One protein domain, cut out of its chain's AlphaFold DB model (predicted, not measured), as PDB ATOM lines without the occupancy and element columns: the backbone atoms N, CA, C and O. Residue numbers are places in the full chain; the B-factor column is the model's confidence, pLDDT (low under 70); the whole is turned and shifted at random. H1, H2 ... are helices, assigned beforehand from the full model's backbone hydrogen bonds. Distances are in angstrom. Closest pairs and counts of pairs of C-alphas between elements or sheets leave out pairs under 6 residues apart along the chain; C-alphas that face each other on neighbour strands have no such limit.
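What this domain is: This is residues 36 to 120 of the 121 residues of an uncharacterized protein of Desulfobacteraceae bacterium (UniProt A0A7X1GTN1). The model is a long helical hairpin, H2 and H3 side by side, with two short helices gathered at one end of it. H1 packs alongside the hairpin by the first residues of H2 and the last residues of H3, and H4 crosses over the first residues of H2 and the end of H1. The printed part has 85 residues with four named helices, H1, H2, H3 and H4 in that order, and no named strand; the class is all helix. The whole is only just loose, close to compact, with a radius of gyration of the C-alphas of 14.8 A, and elongated, with spans of 45 by 26 by 16 A.

How they stand to each other: Start at H1, residues 36 to 44, and go on to H2, residues 50 to 70: they form a helical hairpin and touch, closest at the C-alphas of Ile 39 and Ala 53, 6.4 A apart, at a shallow tilt of 8 degrees, opposite ways. H2 touches H1 with residues 50 to 57 alone. H2 and H3, residues 78 to 99, form the second helical hairpin and touch with 12 pairs of C-alphas within 8 A; look at Phe 70 and Glu 80, whose C-alphas are the closest at 6.7 A. Their tilt is shallow, 6 degrees, and they run opposite ways. H1 and H3 only just touch, with 3 pairs of C-alphas within 8 A, the closest being those of Gly 42 and Lys 99 at 6.1 A; they run the same way at a shallow tilt of 10 degrees, and H3 takes part with residues 95 to 99 alone. Last comes H4, residues 111 to 119, which touches H2 at residues 50 to 57 alone, with the C-alphas of Lys 54 and Phe 118 the closest at 6.2 A, the same way at a steep tilt of 37 degrees, only just beyond shallow. H4 and H1 only just touch, with 3 pairs of C-alphas within 8 A, the closest being those of Ala 44 and His 111 at 5.9 A, opposite ways at a steep tilt of 39 degrees. H3 and H4 are apart. The helix packing is part aligned, part crossed: of the 5 touching pairs, 3 are at a shallow tilt. In H1, H2 and H3 every O i to N i+4 pair is within hydrogen-bond range; in H4 1 of 5 is, beside 4 of 6 O i to N i+3 pairs.

Where its parts are: Find C-alpha 36 at (117.854, 190.142, 125.451), where H1 begins its run to residue 44, 12.3 A. H2 spans 30.2 A from residue 50 to C-alpha 70 at (106.383, 172.433, 123.448). H3 covers 31.4 A from residue 78 to residue 99, and H4 runs 13.1 A from residue 111 to C-alpha 119 at (116.391, 189.027, 134.919).

The domain as a whole: The two C-alphas farthest apart are those of Asp 73 and Thr 106, at 46.0 A. The printed part has no cut; its link H1 to H2 is tight, H2 to H3 short, and H3 to H4 long, with 11 residues between them. In the B-factor column the mean pLDDT of the printed part is 83.9, and residues 107 to 120 are under 70.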
ATOM      1  N   LYS A  36     117.401 189.662 124.132       90.94
ATOM      2  CA  LYS A  36     117.854 190.142 125.451       90.94
ATOM      3  C   LYS A  36     118.950 191.202 125.328       90.94
ATOM      4  O   LYS A  36     118.835 192.242 125.969       90.94
ATOM      5  N   GLN A  37     119.943 190.987 124.467       91.38
ATOM      6  CA  GLN A  37     121.015 191.960 124.226       91.38
ATOM      7  C   GLN A  37     120.477 193.286 123.672       91.38
ATOM      8  O   GLN A  37     120.873 194.354 124.131       91.38
ATOM      9  N   ARG A  38     119.513 193.250 122.741       92.62
ATOM     10  CA  ARG A  38     118.863 194.467 122.216       92.62
ATOM     11  C   ARG A  38     118.104 195.236 123.297       92.62
ATOM     12  O   ARG A  38     118.135 196.465 123.284       92.62
ATOM     13  N   ILE A  39     117.436 194.528 124.212       90.25
ATOM     14  CA  ILE A  39     116.753 195.136 125.365       90.25
ATOM     15  C   ILE A  39     117.779 195.795 126.292       90.25
ATOM     16  O   ILE A  39     117.589 196.941 126.685       90.25
ATOM     17  N   GLN A  40     118.875 195.096 126.602       87.69
ATOM     18  CA  GLN A  40     119.937 195.612 127.470       87.69
ATOM     19  C   GLN A  40     120.594 196.856 126.886       87.69
ATOM     20  O   GLN A  40     120.710 197.862 127.577       87.69
ATOM     21  N   HIS A  41     120.959 196.811 125.606       89.69
ATOM     22  CA  HIS A  41     121.548 197.953 124.924       89.69
ATOM     23  C   HIS A  41     120.582 199.146 124.901       89.69
ATOM     24  O   HIS A  41     120.986 200.252 125.239       89.69
ATOM     25  N   GLY A  42     119.301 198.913 124.588       89.12
ATOM     26  CA  GLY A  42     118.277 199.960 124.619       89.12
ATOM     27  C   GLY A  42     118.072 200.570 126.010       89.12
ATOM     28  O   GLY A  42     117.808 201.759 126.136       89.12
ATOM     29  N   LEU A  43     118.209 199.778 127.072       87.38
ATOM     30  CA  LEU A  43     118.129 200.287 128.440       87.38
ATOM     31  C   LEU A  43     119.380 201.097 128.816       87.38
ATOM     32  O   LEU A  43     119.262 202.149 129.437       87.38
ATOM     33  N   ALA A  44     120.564 200.626 128.416       84.62
ATOM     34  CA  ALA A  44     121.845 201.271 128.707       84.62
ATOM     35  C   ALA A  44     122.001 202.630 128.012       84.62
ATOM     36  O   ALA A  44     122.565 203.552 128.589       84.62
ATOM     37  N   ASN A  45     121.475 202.769 126.794       86.75
ATOM     38  CA  ASN A  45     121.535 204.015 126.026       86.75
ATOM     39  C   ASN A  45     120.271 204.888 126.168       86.75
ATOM     40  O   ASN A  45     120.143 205.900 125.481       86.75
ATOM     41  N   GLY A  46     119.326 204.494 127.030       85.50
ATOM     42  CA  GLY A  46     118.112 205.262 127.309       85.50
ATOM     43  C   GLY A  46     117.033 205.226 126.220       85.50
ATOM     44  O   GLY A  46     116.034 205.935 126.336       85.50
ATOM     45  N   GLN A  47     117.196 204.402 125.177       90.00
ATOM     46  CA  GLN A  47     116.190 204.172 124.128       90.00
ATOM     47  C   GLN A  47     115.003 203.327 124.603       90.00
ATOM     48  O   GLN A  47     113.970 203.307 123.952       90.00
ATOM     49  N   ILE A  48     115.156 202.565 125.685       90.25
ATOM     50  CA  ILE A  48     114.101 201.749 126.286       90.25
ATOM     51  C   ILE A  48     114.001 202.126 127.756       90.25
ATOM     52  O   ILE A  48     114.976 202.047 128.501       90.25
ATOM     53  N   THR A  49     112.800 202.474 128.209       88.25
ATOM     54  CA  THR A  49     112.572 202.790 129.623       88.25
ATOM     55  C   THR A  49     112.549 201.523 130.498       88.25
ATOM     56  O   THR A  49     112.170 200.450 130.022       88.25
ATOM     57  N   PRO A  50     112.835 201.599 131.816       84.75
ATOM     58  CA  PRO A  50     112.729 200.451 132.721       84.75
ATOM     59  C   PRO A  50     111.349 199.781 132.706       84.75
ATOM     60  O   PRO A  50     111.235 198.560 132.820       84.75
ATOM     61  N   ARG A  51     110.277 200.568 132.534       86.25
ATOM     62  CA  ARG A  51     108.900 200.057 132.448       86.25
ATOM     63  C   ARG A  51     108.683 199.234 131.175       86.25
ATOM     64  O   ARG A  51     108.077 198.162 131.234       86.25
ATOM     65  N   GLU A  52     109.201 199.698 130.042       90.00
ATOM     66  CA  GLU A  52     109.149 198.973 128.767       90.00
ATOM     67  C   GLU A  52     110.045 197.736 128.795       90.00
ATOM     68  O   GLU A  52     109.589 196.653 128.429       90.00
ATOM     69  N   ALA A  53     111.262 197.851 129.332       89.50
ATOM     70  CA  ALA A  53     112.165 196.724 129.539       89.50
ATOM     71  C   ALA A  53     111.496 195.624 130.381       89.50
ATOM     72  O   ALA A  53     111.507 194.457 129.991       89.50
ATOM     73  N   LYS A  54     110.810 195.981 131.479       88.25
ATOM     74  CA  LYS A  54     110.039 195.028 132.299       88.25
ATOM     75  C   LYS A  54     108.999 194.265 131.479       88.25
ATOM     76  O   LYS A  54     108.834 193.057 131.665       88.25
ATOM     77  N   LYS A  55     108.290 194.954 130.581       90.75
ATOM     78  CA  LYS A  55     107.291 194.340 129.697       90.75
ATOM     79  C   LYS A  55     107.952 193.394 128.693       90.75
ATOM     80  O   LYS A  55     107.514 192.253 128.579       90.75
ATOM     81  N   LEU A  56     109.051 193.815 128.067       92.00
ATOM     82  CA  LEU A  56     109.826 192.988 127.139       92.00
ATOM     83  C   LEU A  56     110.380 191.722 127.815       92.00
ATOM     84  O   LEU A  56     110.252 190.627 127.273       92.00
ATOM     85  N   TYR A  57     110.934 191.825 129.027       90.50
ATOM     86  CA  TYR A  57     111.426 190.660 129.773       90.50
ATOM     87  C   TYR A  57     110.305 189.706 130.203       90.50
ATOM     88  O   TYR A  57     110.512 188.492 130.253       90.50
ATOM     89  N   ARG A  58     109.103 190.218 130.498       90.31
ATOM     90  CA  ARG A  58     107.919 189.369 130.716       90.31
ATOM     91  C   ARG A  58     107.551 188.600 129.449       90.31
ATOM     92  O   ARG A  58     107.348 187.393 129.540       90.31
ATOM     93  N   ASP A  59     107.544 189.255 128.289       91.00
ATOM     94  CA  ASP A  59     107.292 188.575 127.014       91.00
ATOM     95  C   ASP A  59     108.341 187.477 126.758       91.00
ATOM     96  O   ASP A  59     107.977 186.347 126.438       91.00
ATOM     97  N   GLN A  60     109.634 187.759 126.979       91.00
ATOM     98  CA  GLN A  60     110.712 186.766 126.847       91.00
ATOM     99  C   GLN A  60     110.497 185.545 127.751       91.00
ATOM    100  O   GLN A  60     110.676 184.410 127.306       91.00
ATOM    101  N   ARG A  61     110.085 185.760 129.008       90.31
ATOM    102  CA  ARG A  61     109.769 184.669 129.943       90.31
ATOM    103  C   ARG A  61     108.601 183.814 129.456       90.31
ATOM    104  O   ARG A  61     108.705 182.593 129.513       90.31
ATOM    105  N   GLN A  62     107.547 184.427 128.917       91.44
ATOM    106  CA  GLN A  62     106.423 183.687 128.333       91.44
ATOM    107  C   GLN A  62     106.862 182.832 127.141       91.44
ATOM    108  O   GLN A  62     106.487 181.667 127.059       91.44
ATOM    109  N   VAL A  63     107.694 183.369 126.237       90.25
ATOM    110  CA  VAL A  63     108.234 182.574 125.115       90.25
ATOM    111  C   VAL A  63     109.084 181.416 125.630       90.25
ATOM    112  O   VAL A  63     108.982 180.307 125.117       90.25
ATOM    113  N   HIS A  64     109.907 181.645 126.653       89.44
ATOM    114  CA  HIS A  64     110.712 180.592 127.266       89.44
ATOM    115  C   HIS A  64     109.851 179.489 127.901       89.44
ATOM    116  O   HIS A  64     110.121 178.310 127.687       89.44
ATOM    117  N   GLN A  65     108.801 179.849 128.644       91.06
ATOM    118  CA  GLN A  65     107.855 178.889 129.221       91.06
ATOM    119  C   GLN A  65     107.133 178.086 128.136       91.06
ATOM    120  O   GLN A  65     107.131 176.862 128.205       91.06
ATOM    121  N   LEU A  66     106.617 178.756 127.102       90.62
ATOM    122  CA  LEU A  66     105.955 178.103 125.973       90.62
ATOM    123  C   LEU A  66     106.894 177.137 125.243       90.62
ATOM    124  O   LEU A  66     106.509 176.026 124.912       90.62
ATOM    125  N   ARG A  67     108.155 177.535 125.041       88.38
ATOM    126  CA  ARG A  67     109.174 176.671 124.438       88.38
ATOM    127  C   ARG A  67     109.430 175.425 125.280       88.38
ATOM    128  O   ARG A  67     109.597 174.359 124.712       88.38
ATOM    129  N   ARG A  68     109.495 175.558 126.610       89.69
ATOM    130  CA  ARG A  68     109.651 174.404 127.509       89.69
ATOM    131  C   ARG A  68     108.443 173.475 127.440       89.69
ATOM    132  O   ARG A  68     108.643 172.276 127.403       89.69
ATOM    133  N   HIS A  69     107.236 174.033 127.364       89.75
ATOM    134  CA  HIS A  69     106.013 173.252 127.199       89.75
ATOM    135  C   HIS A  69     106.008 172.473 125.878       89.75
ATOM    136  O   HIS A  69     105.779 171.277 125.886       89.75
ATOM    137  N   PHE A  70     106.314 173.117 124.749       87.56
ATOM    138  CA  PHE A  70     106.383 172.433 123.448       87.56
ATOM    139  C   PHE A  70     107.551 171.443 123.329       87.56
ATOM    140  O   PHE A  70     107.571 170.628 122.423       87.56
ATOM    141  N   LEU A  71     108.555 171.529 124.205       86.06
ATOM    142  CA  LEU A  71     109.651 170.559 124.275       86.06
ATOM    143  C   LEU A  71     109.388 169.442 125.296       86.06
ATOM    144  O   LEU A  71     110.255 168.590 125.465       86.06
ATOM    145  N   ALA A  72     108.248 169.453 125.996       87.44
ATOM    146  CA  ALA A  72     107.923 168.428 126.989       87.44
ATOM    147  C   ALA A  72     107.808 167.037 126.346       87.44
ATOM    148  O   ALA A  72     108.297 166.067 126.915       87.44
ATOM    149  N   ASP A  73     107.279 166.984 125.122       81.19
ATOM    150  CA  ASP A  73     107.096 165.753 124.344       81.19
ATOM    151  C   ASP A  73     108.369 165.359 123.557       81.19
ATOM    152  O   ASP A  73     108.348 164.466 122.714       81.19
ATOM    153  N   GLY A  74     109.495 166.034 123.822       78.88
ATOM    154  CA  GLY A  74     110.819 165.739 123.267       78.88
ATOM    155  C   GLY A  74     111.171 166.513 121.995       78.88
ATOM    156  O   GLY A  74     112.326 166.905 121.831       78.88
ATOM    157  N   ASP A  75     110.188 166.828 121.149       84.44
ATOM    158  CA  ASP A  75     110.412 167.486 119.859       84.44
ATOM    159  C   ASP A  75     109.408 168.602 119.569       84.44
ATOM    160  O   ASP A  75     108.236 168.535 119.914       84.44
ATOM    161  N   LEU A  76     109.864 169.631 118.847       84.88
ATOM    162  CA  LEU A  76     108.976 170.689 118.361       84.88
ATOM    163  C   LEU A  76     108.320 170.258 117.051       84.88
ATOM    164  O   LEU A  76     109.022 170.138 116.045       84.88
ATOM    165  N   SER A  77     106.997 170.161 116.993       88.31
ATOM    166  CA  SER A  77     106.273 169.992 115.730       88.31
ATOM    167  C   SER A  77     106.421 171.223 114.812       88.31
ATOM    168  O   SER A  77     106.673 172.347 115.272       88.31
ATOM    169  N   PRO A  78     106.202 171.089 113.489       87.00
ATOM    170  CA  PRO A  78     106.228 172.230 112.571       87.00
ATOM    171  C   PRO A  78     105.261 173.361 112.961       87.00
ATOM    172  O   PRO A  78     105.568 174.539 112.758       87.00
ATOM    173  N   ARG A  79     104.103 173.023 113.546       88.50
ATOM    174  CA  ARG A  79     103.104 173.998 114.009       88.50
ATOM    175  C   ARG A  79     103.605 174.769 115.231       88.50
ATOM    176  O   ARG A  79     103.525 175.995 115.252       88.50
ATOM    177  N   GLU A  80     104.191 174.082 116.206       89.19
ATOM    178  CA  GLU A  80     104.762 174.701 117.410       89.19
ATOM    179  C   GLU A  80     105.943 175.611 117.084       89.19
ATOM    180  O   GLU A  80     106.031 176.726 117.605       89.19
ATOM    181  N   ARG A  81     106.804 175.200 116.144       87.62
ATOM    182  CA  ARG A  81     107.894 176.052 115.642       87.62
ATOM    183  C   ARG A  81     107.370 177.340 115.030       87.62
ATOM    184  O   ARG A  81     107.890 178.407 115.349       87.62
ATOM    185  N   ARG A  82     106.337 177.268 114.183       89.00
ATOM    186  CA  ARG A  82     105.704 178.462 113.592       89.00
ATOM    187  C   ARG A  82     105.112 179.367 114.670       89.00
ATOM    188  O   ARG A  82     105.306 180.581 114.619       89.00
ATOM    189  N   THR A  83     104.453 178.792 115.674       91.25
ATOM    190  CA  THR A  83     103.900 179.540 116.810       91.25
ATOM    191  C   THR A  83     104.994 180.265 117.598       91.25
ATOM    192  O   THR A  83     104.869 181.464 117.861       91.25
ATOM    193  N   LEU A  84     106.095 179.577 117.923       90.94
ATOM    194  CA  LEU A  84     107.251 180.178 118.589       90.94
ATOM    195  C   LEU A  84     107.879 181.278 117.730       90.94
ATOM    196  O   LEU A  84     108.084 182.385 118.225       90.94
ATOM    197  N   ALA A  85     108.116 181.018 116.443       89.38
ATOM    198  CA  ALA A  85     108.691 181.987 115.514       89.38
ATOM    199  C   ALA A  85     107.848 183.270 115.440       89.38
ATOM    200  O   ALA A  85     108.374 184.359 115.668       89.38
ATOM    201  N   LYS A  86     106.528 183.143 115.256       91.81
ATOM    202  CA  LYS A  86     105.594 184.278 115.227       91.81
ATOM    203  C   LYS A  86     105.589 185.060 116.540       91.81
ATOM    204  O   LYS A  86     105.479 186.286 116.552       91.81
ATOM    205  N   ARG A  87     105.701 184.374 117.683       92.31
ATOM    206  CA  ARG A  87     105.783 185.037 118.994       92.31
ATOM    207  C   ARG A  87     107.095 185.810 119.150       92.31
ATOM    208  O   ARG A  87     107.082 186.919 119.684       92.31
ATOM    209  N   MET A  88     108.204 185.255 118.666       90.69
ATOM    210  CA  MET A  88     109.516 185.904 118.685       90.69
ATOM    211  C   MET A  88     109.595 187.105 117.742       90.69
ATOM    212  O   MET A  88     110.216 188.102 118.102       90.69
ATOM    213  N   GLU A  89     108.948 187.034 116.585       91.94
ATOM    214  CA  GLU A  89     108.834 188.138 115.632       91.94
ATOM    215  C   GLU A  89     108.065 189.313 116.240       91.94
ATOM    216  O   GLU A  89     108.611 190.403 116.386       91.94
ATOM    217  N   ARG A  90     106.875 189.054 116.801       93.56
ATOM    218  CA  ARG A  90     106.098 190.070 117.535       93.56
ATOM    219  C   ARG A  90     106.886 190.721 118.677       93.56
ATOM    220  O   ARG A  90     106.705 191.906 118.962       93.56
ATOM    221  N   SER A  91     107.727 189.944 119.363       92.56
ATOM    222  CA  SER A  91     108.639 190.454 120.393       92.56
ATOM    223  C   SER A  91     109.720 191.353 119.783       92.56
ATOM    224  O   SER A  91     109.950 192.452 120.285       92.56
ATOM    225  N   SER A  92     110.330 190.947 118.665       92.62
ATOM    226  CA  SER A  92     111.302 191.757 117.919       92.62
ATOM    227  C   SER A  92     110.722 193.106 117.486       92.62
ATOM    228  O   SER A  92     111.362 194.137 117.709       92.62
ATOM    229  N   ASP A  93     109.495 193.118 116.963       94.75
ATOM    230  CA  ASP A  93     108.801 194.342 116.545       94.75
ATOM    231  C   ASP A  93     108.502 195.252 117.728       94.75
ATOM    232  O   ASP A  93     108.541 196.477 117.628       94.75
ATOM    233  N   ARG A  94     108.174 194.666 118.883       93.44
ATOM    234  CA  ARG A  94     107.950 195.425 120.114       93.44
ATOM    235  C   ARG A  94     109.251 196.050 120.618       93.44
ATOM    236  O   ARG A  94     109.236 197.219 120.986       93.44
ATOM    237  N   ILE A  95     110.366 195.315 120.582       91.75
ATOM    238  CA  ILE A  95     111.698 195.852 120.900       91.75
ATOM    239  C   ILE A  95     112.033 197.000 119.946       91.75
ATOM    240  O   ILE A  95     112.458 198.057 120.398       91.75
ATOM    241  N   TYR A  96     111.820 196.818 118.640       93.81
ATOM    242  CA  TYR A  96     112.065 197.861 117.644       93.81
ATOM    243  C   TYR A  96     111.224 199.109 117.920       93.81
ATOM    244  O   TYR A  96     111.782 200.200 118.010       93.81
ATOM    245  N   ARG A  97     109.914 198.946 118.136       93.56
ATOM    246  CA  ARG A  97     109.008 200.054 118.458       93.56
ATOM    247  C   ARG A  97     109.406 200.788 119.727       93.56
ATOM    248  O   ARG A  97     109.342 202.006 119.737       93.56
ATOM    249  N   TYR A  98     109.824 200.082 120.778       91.88
ATOM    250  CA  TYR A  98     110.284 200.750 121.996       91.88
ATOM    251  C   TYR A  98     111.607 201.479 121.784       91.88
ATOM    252  O   TYR A  98     111.710 202.616 122.200       91.88
ATOM    253  N   LYS A  99     112.561 200.911 121.040       88.62
ATOM    254  CA  LYS A  99     113.817 201.609 120.720       88.62
ATOM    255  C   LYS A  99     113.638 202.896 119.905       88.62
ATOM    256  O   LYS A  99     114.486 203.779 119.986       88.62
ATOM    257  N   HIS A 100     112.605 202.953 119.066       91.06
ATOM    258  CA  HIS A 100     112.351 204.068 118.147       91.06
ATOM    259  C   HIS A 100     111.170 204.934 118.576       91.06
ATOM    260  O   HIS A 100     110.772 205.829 117.835       91.06
ATOM    261  N   ASN A 101     110.587 204.682 119.747       85.19
ATOM    262  CA  ASN A 101     109.590 205.598 120.262       85.19
ATOM    263  C   ASN A 101     110.278 206.906 120.690       85.19
ATOM    264  O   ASN A 101     111.477 206.960 120.967       85.19
ATOM    265  N   SER A 102     109.510 207.988 120.767       76.94
ATOM    266  CA  SER A 102     110.026 209.285 121.219       76.94
ATOM    267  C   SER A 102     110.313 209.325 122.729       76.94
ATOM    268  O   SER A 102     110.660 210.374 123.263       76.94
ATOM    269  N   ARG A 103     110.152 208.205 123.452       75.50
ATOM    270  CA  ARG A 103     110.287 208.125 124.911       75.50
ATOM    271  C   ARG A 103     111.724 207.775 125.271       75.50
ATOM    272  O   ARG A 103     112.030 206.660 125.678       75.50
ATOM    273  N   ARG A 104     112.606 208.759 125.128       75.75
ATOM    274  CA  ARG A 104     113.990 208.648 125.591       75.75
ATOM    275  C   ARG A 104     114.075 209.054 127.050       75.75
ATOM    276  O   ARG A 104     113.454 210.026 127.470       75.75
ATOM    277  N   ILE A 105     114.857 208.310 127.814       76.31
ATOM    278  CA  ILE A 105     115.227 208.683 129.175       76.31
ATOM    279  C   ILE A 105     116.732 208.884 129.237       76.31
ATOM    280  O   ILE A 105     117.481 208.173 128.571       76.31
ATOM    281  N   THR A 106     117.194 209.814 130.064       74.12
ATOM    282  CA  THR A 106     118.608 209.840 130.440       74.12
ATOM    283  C   THR A 106     118.918 208.519 131.148       74.12
ATOM    284  O   THR A 106     118.209 208.174 132.102       74.12
ATOM    285  N   PRO A 107     119.912 207.740 130.687       65.88
ATOM    286  CA  PRO A 107     120.210 206.454 131.292       65.88
ATOM    287  C   PRO A 107     120.549 206.656 132.777       65.88
ATOM    288  O   PRO A 107     121.363 207.522 133.111       65.88
ATOM    289  N   PRO A 108     119.918 205.905 133.697       64.31
ATOM    290  CA  PRO A 108     120.243 206.002 135.112       64.31
ATOM    291  C   PRO A 108     121.727 205.687 135.319       64.31
ATOM    292  O   PRO A 108     122.221 204.705 134.766       64.31
ATOM    293  N   ARG A 109     122.421 206.452 136.173       65.69
ATOM    294  CA  ARG A 109     123.858 206.269 136.490       65.69
ATOM    295  C   ARG A 109     124.230 204.864 137.018       65.69
ATOM    296  O   ARG A 109     125.405 204.562 137.155       65.69
ATOM    297  N   TYR A 110     123.245 203.998 137.279       61.34
ATOM    298  CA  TYR A 110     123.404 202.617 137.750       61.34
ATOM    299  C   TYR A 110     122.733 201.595 136.820       61.34
ATOM    300  O   TYR A 110     121.931 200.774 137.280       61.34
ATOM    301  N   HIS A 111     123.031 201.634 135.518       60.84
ATOM    302  CA  HIS A 111     122.479 200.669 134.561       60.84
ATOM    303  C   HIS A 111     122.697 199.219 135.022       60.84
ATOM    304  O   HIS A 111     121.757 198.430 134.974       60.84
ATOM    305  N   GLU A 112     123.868 198.898 135.587       58.88
ATOM    306  CA  GLU A 112     124.222 197.540 136.025       58.88
ATOM    307  C   GLU A 112     123.239 196.927 137.035       58.88
ATOM    308  O   GLU A 112     122.811 195.782 136.879       58.88
ATOM    309  N   ARG A 113     122.780 197.702 138.027       62.34
ATOM    310  CA  ARG A 113     121.874 197.190 139.074       62.34
ATOM    311  C   ARG A 113     120.438 197.012 138.597       62.34
ATOM    312  O   ARG A 113     119.726 196.149 139.105       62.34
ATOM    313  N   ILE A 114     119.994 197.799 137.617       61.50
ATOM    314  CA  ILE A 114     118.626 197.710 137.088       61.50
ATOM    315  C   ILE A 114     118.409 196.362 136.382       61.50
ATOM    316  O   ILE A 114     117.309 195.807 136.430       61.50
ATOM    317  N   PHE A 115     119.454 195.784 135.786       62.94
ATOM    318  CA  PHE A 115     119.355 194.489 135.112       62.94
ATOM    319  C   PHE A 115     119.031 193.336 136.075       62.94
ATOM    320  O   PHE A 115     118.227 192.466 135.722       62.94
ATOM    321  N   HIS A 116     119.570 193.353 137.299       62.72
ATOM    322  CA  HIS A 116     119.296 192.320 138.308       62.72
ATOM    323  C   HIS A 116     117.811 192.265 138.698       62.72
ATOM    324  O   HIS A 116     117.252 191.176 138.816       62.72
ATOM    325  N   TYR A 117     117.134 193.418 138.770       62.06
ATOM    326  CA  TYR A 117     115.702 193.492 139.097       62.06
ATOM    327  C   TYR A 117     114.785 192.830 138.060       62.06
ATOM    328  O   TYR A 117     113.656 192.451 138.381       62.06
ATOM    329  N   PHE A 118     115.226 192.713 136.805       63.41
ATOM    330  CA  PHE A 118     114.377 192.224 135.716       63.41
ATOM    331  C   PHE A 118     114.674 190.789 135.277       63.41
ATOM    332  O   PHE A 118     113.757 190.125 134.781       63.41
ATOM    333  N   VAL A 119     115.911 190.314 135.454       54.72
ATOM    334  CA  VAL A 119     116.391 189.027 134.919       54.72
ATOM    335  C   VAL A 119     116.307 187.875 135.935       54.72
ATOM    336  O   VAL A 119     116.141 186.737 135.502       54.72
ATOM    337  N   TRP A 120     116.329 188.145 137.247       45.28
ATOM    338  CA  TRP A 120     116.377 187.119 138.306       45.28
ATOM    339  C   TRP A 120     115.224 187.222 139.323       45.28
ATOM    340  O   TRP A 120     115.417 187.559 140.488       45.28
TER     341      TRP A 120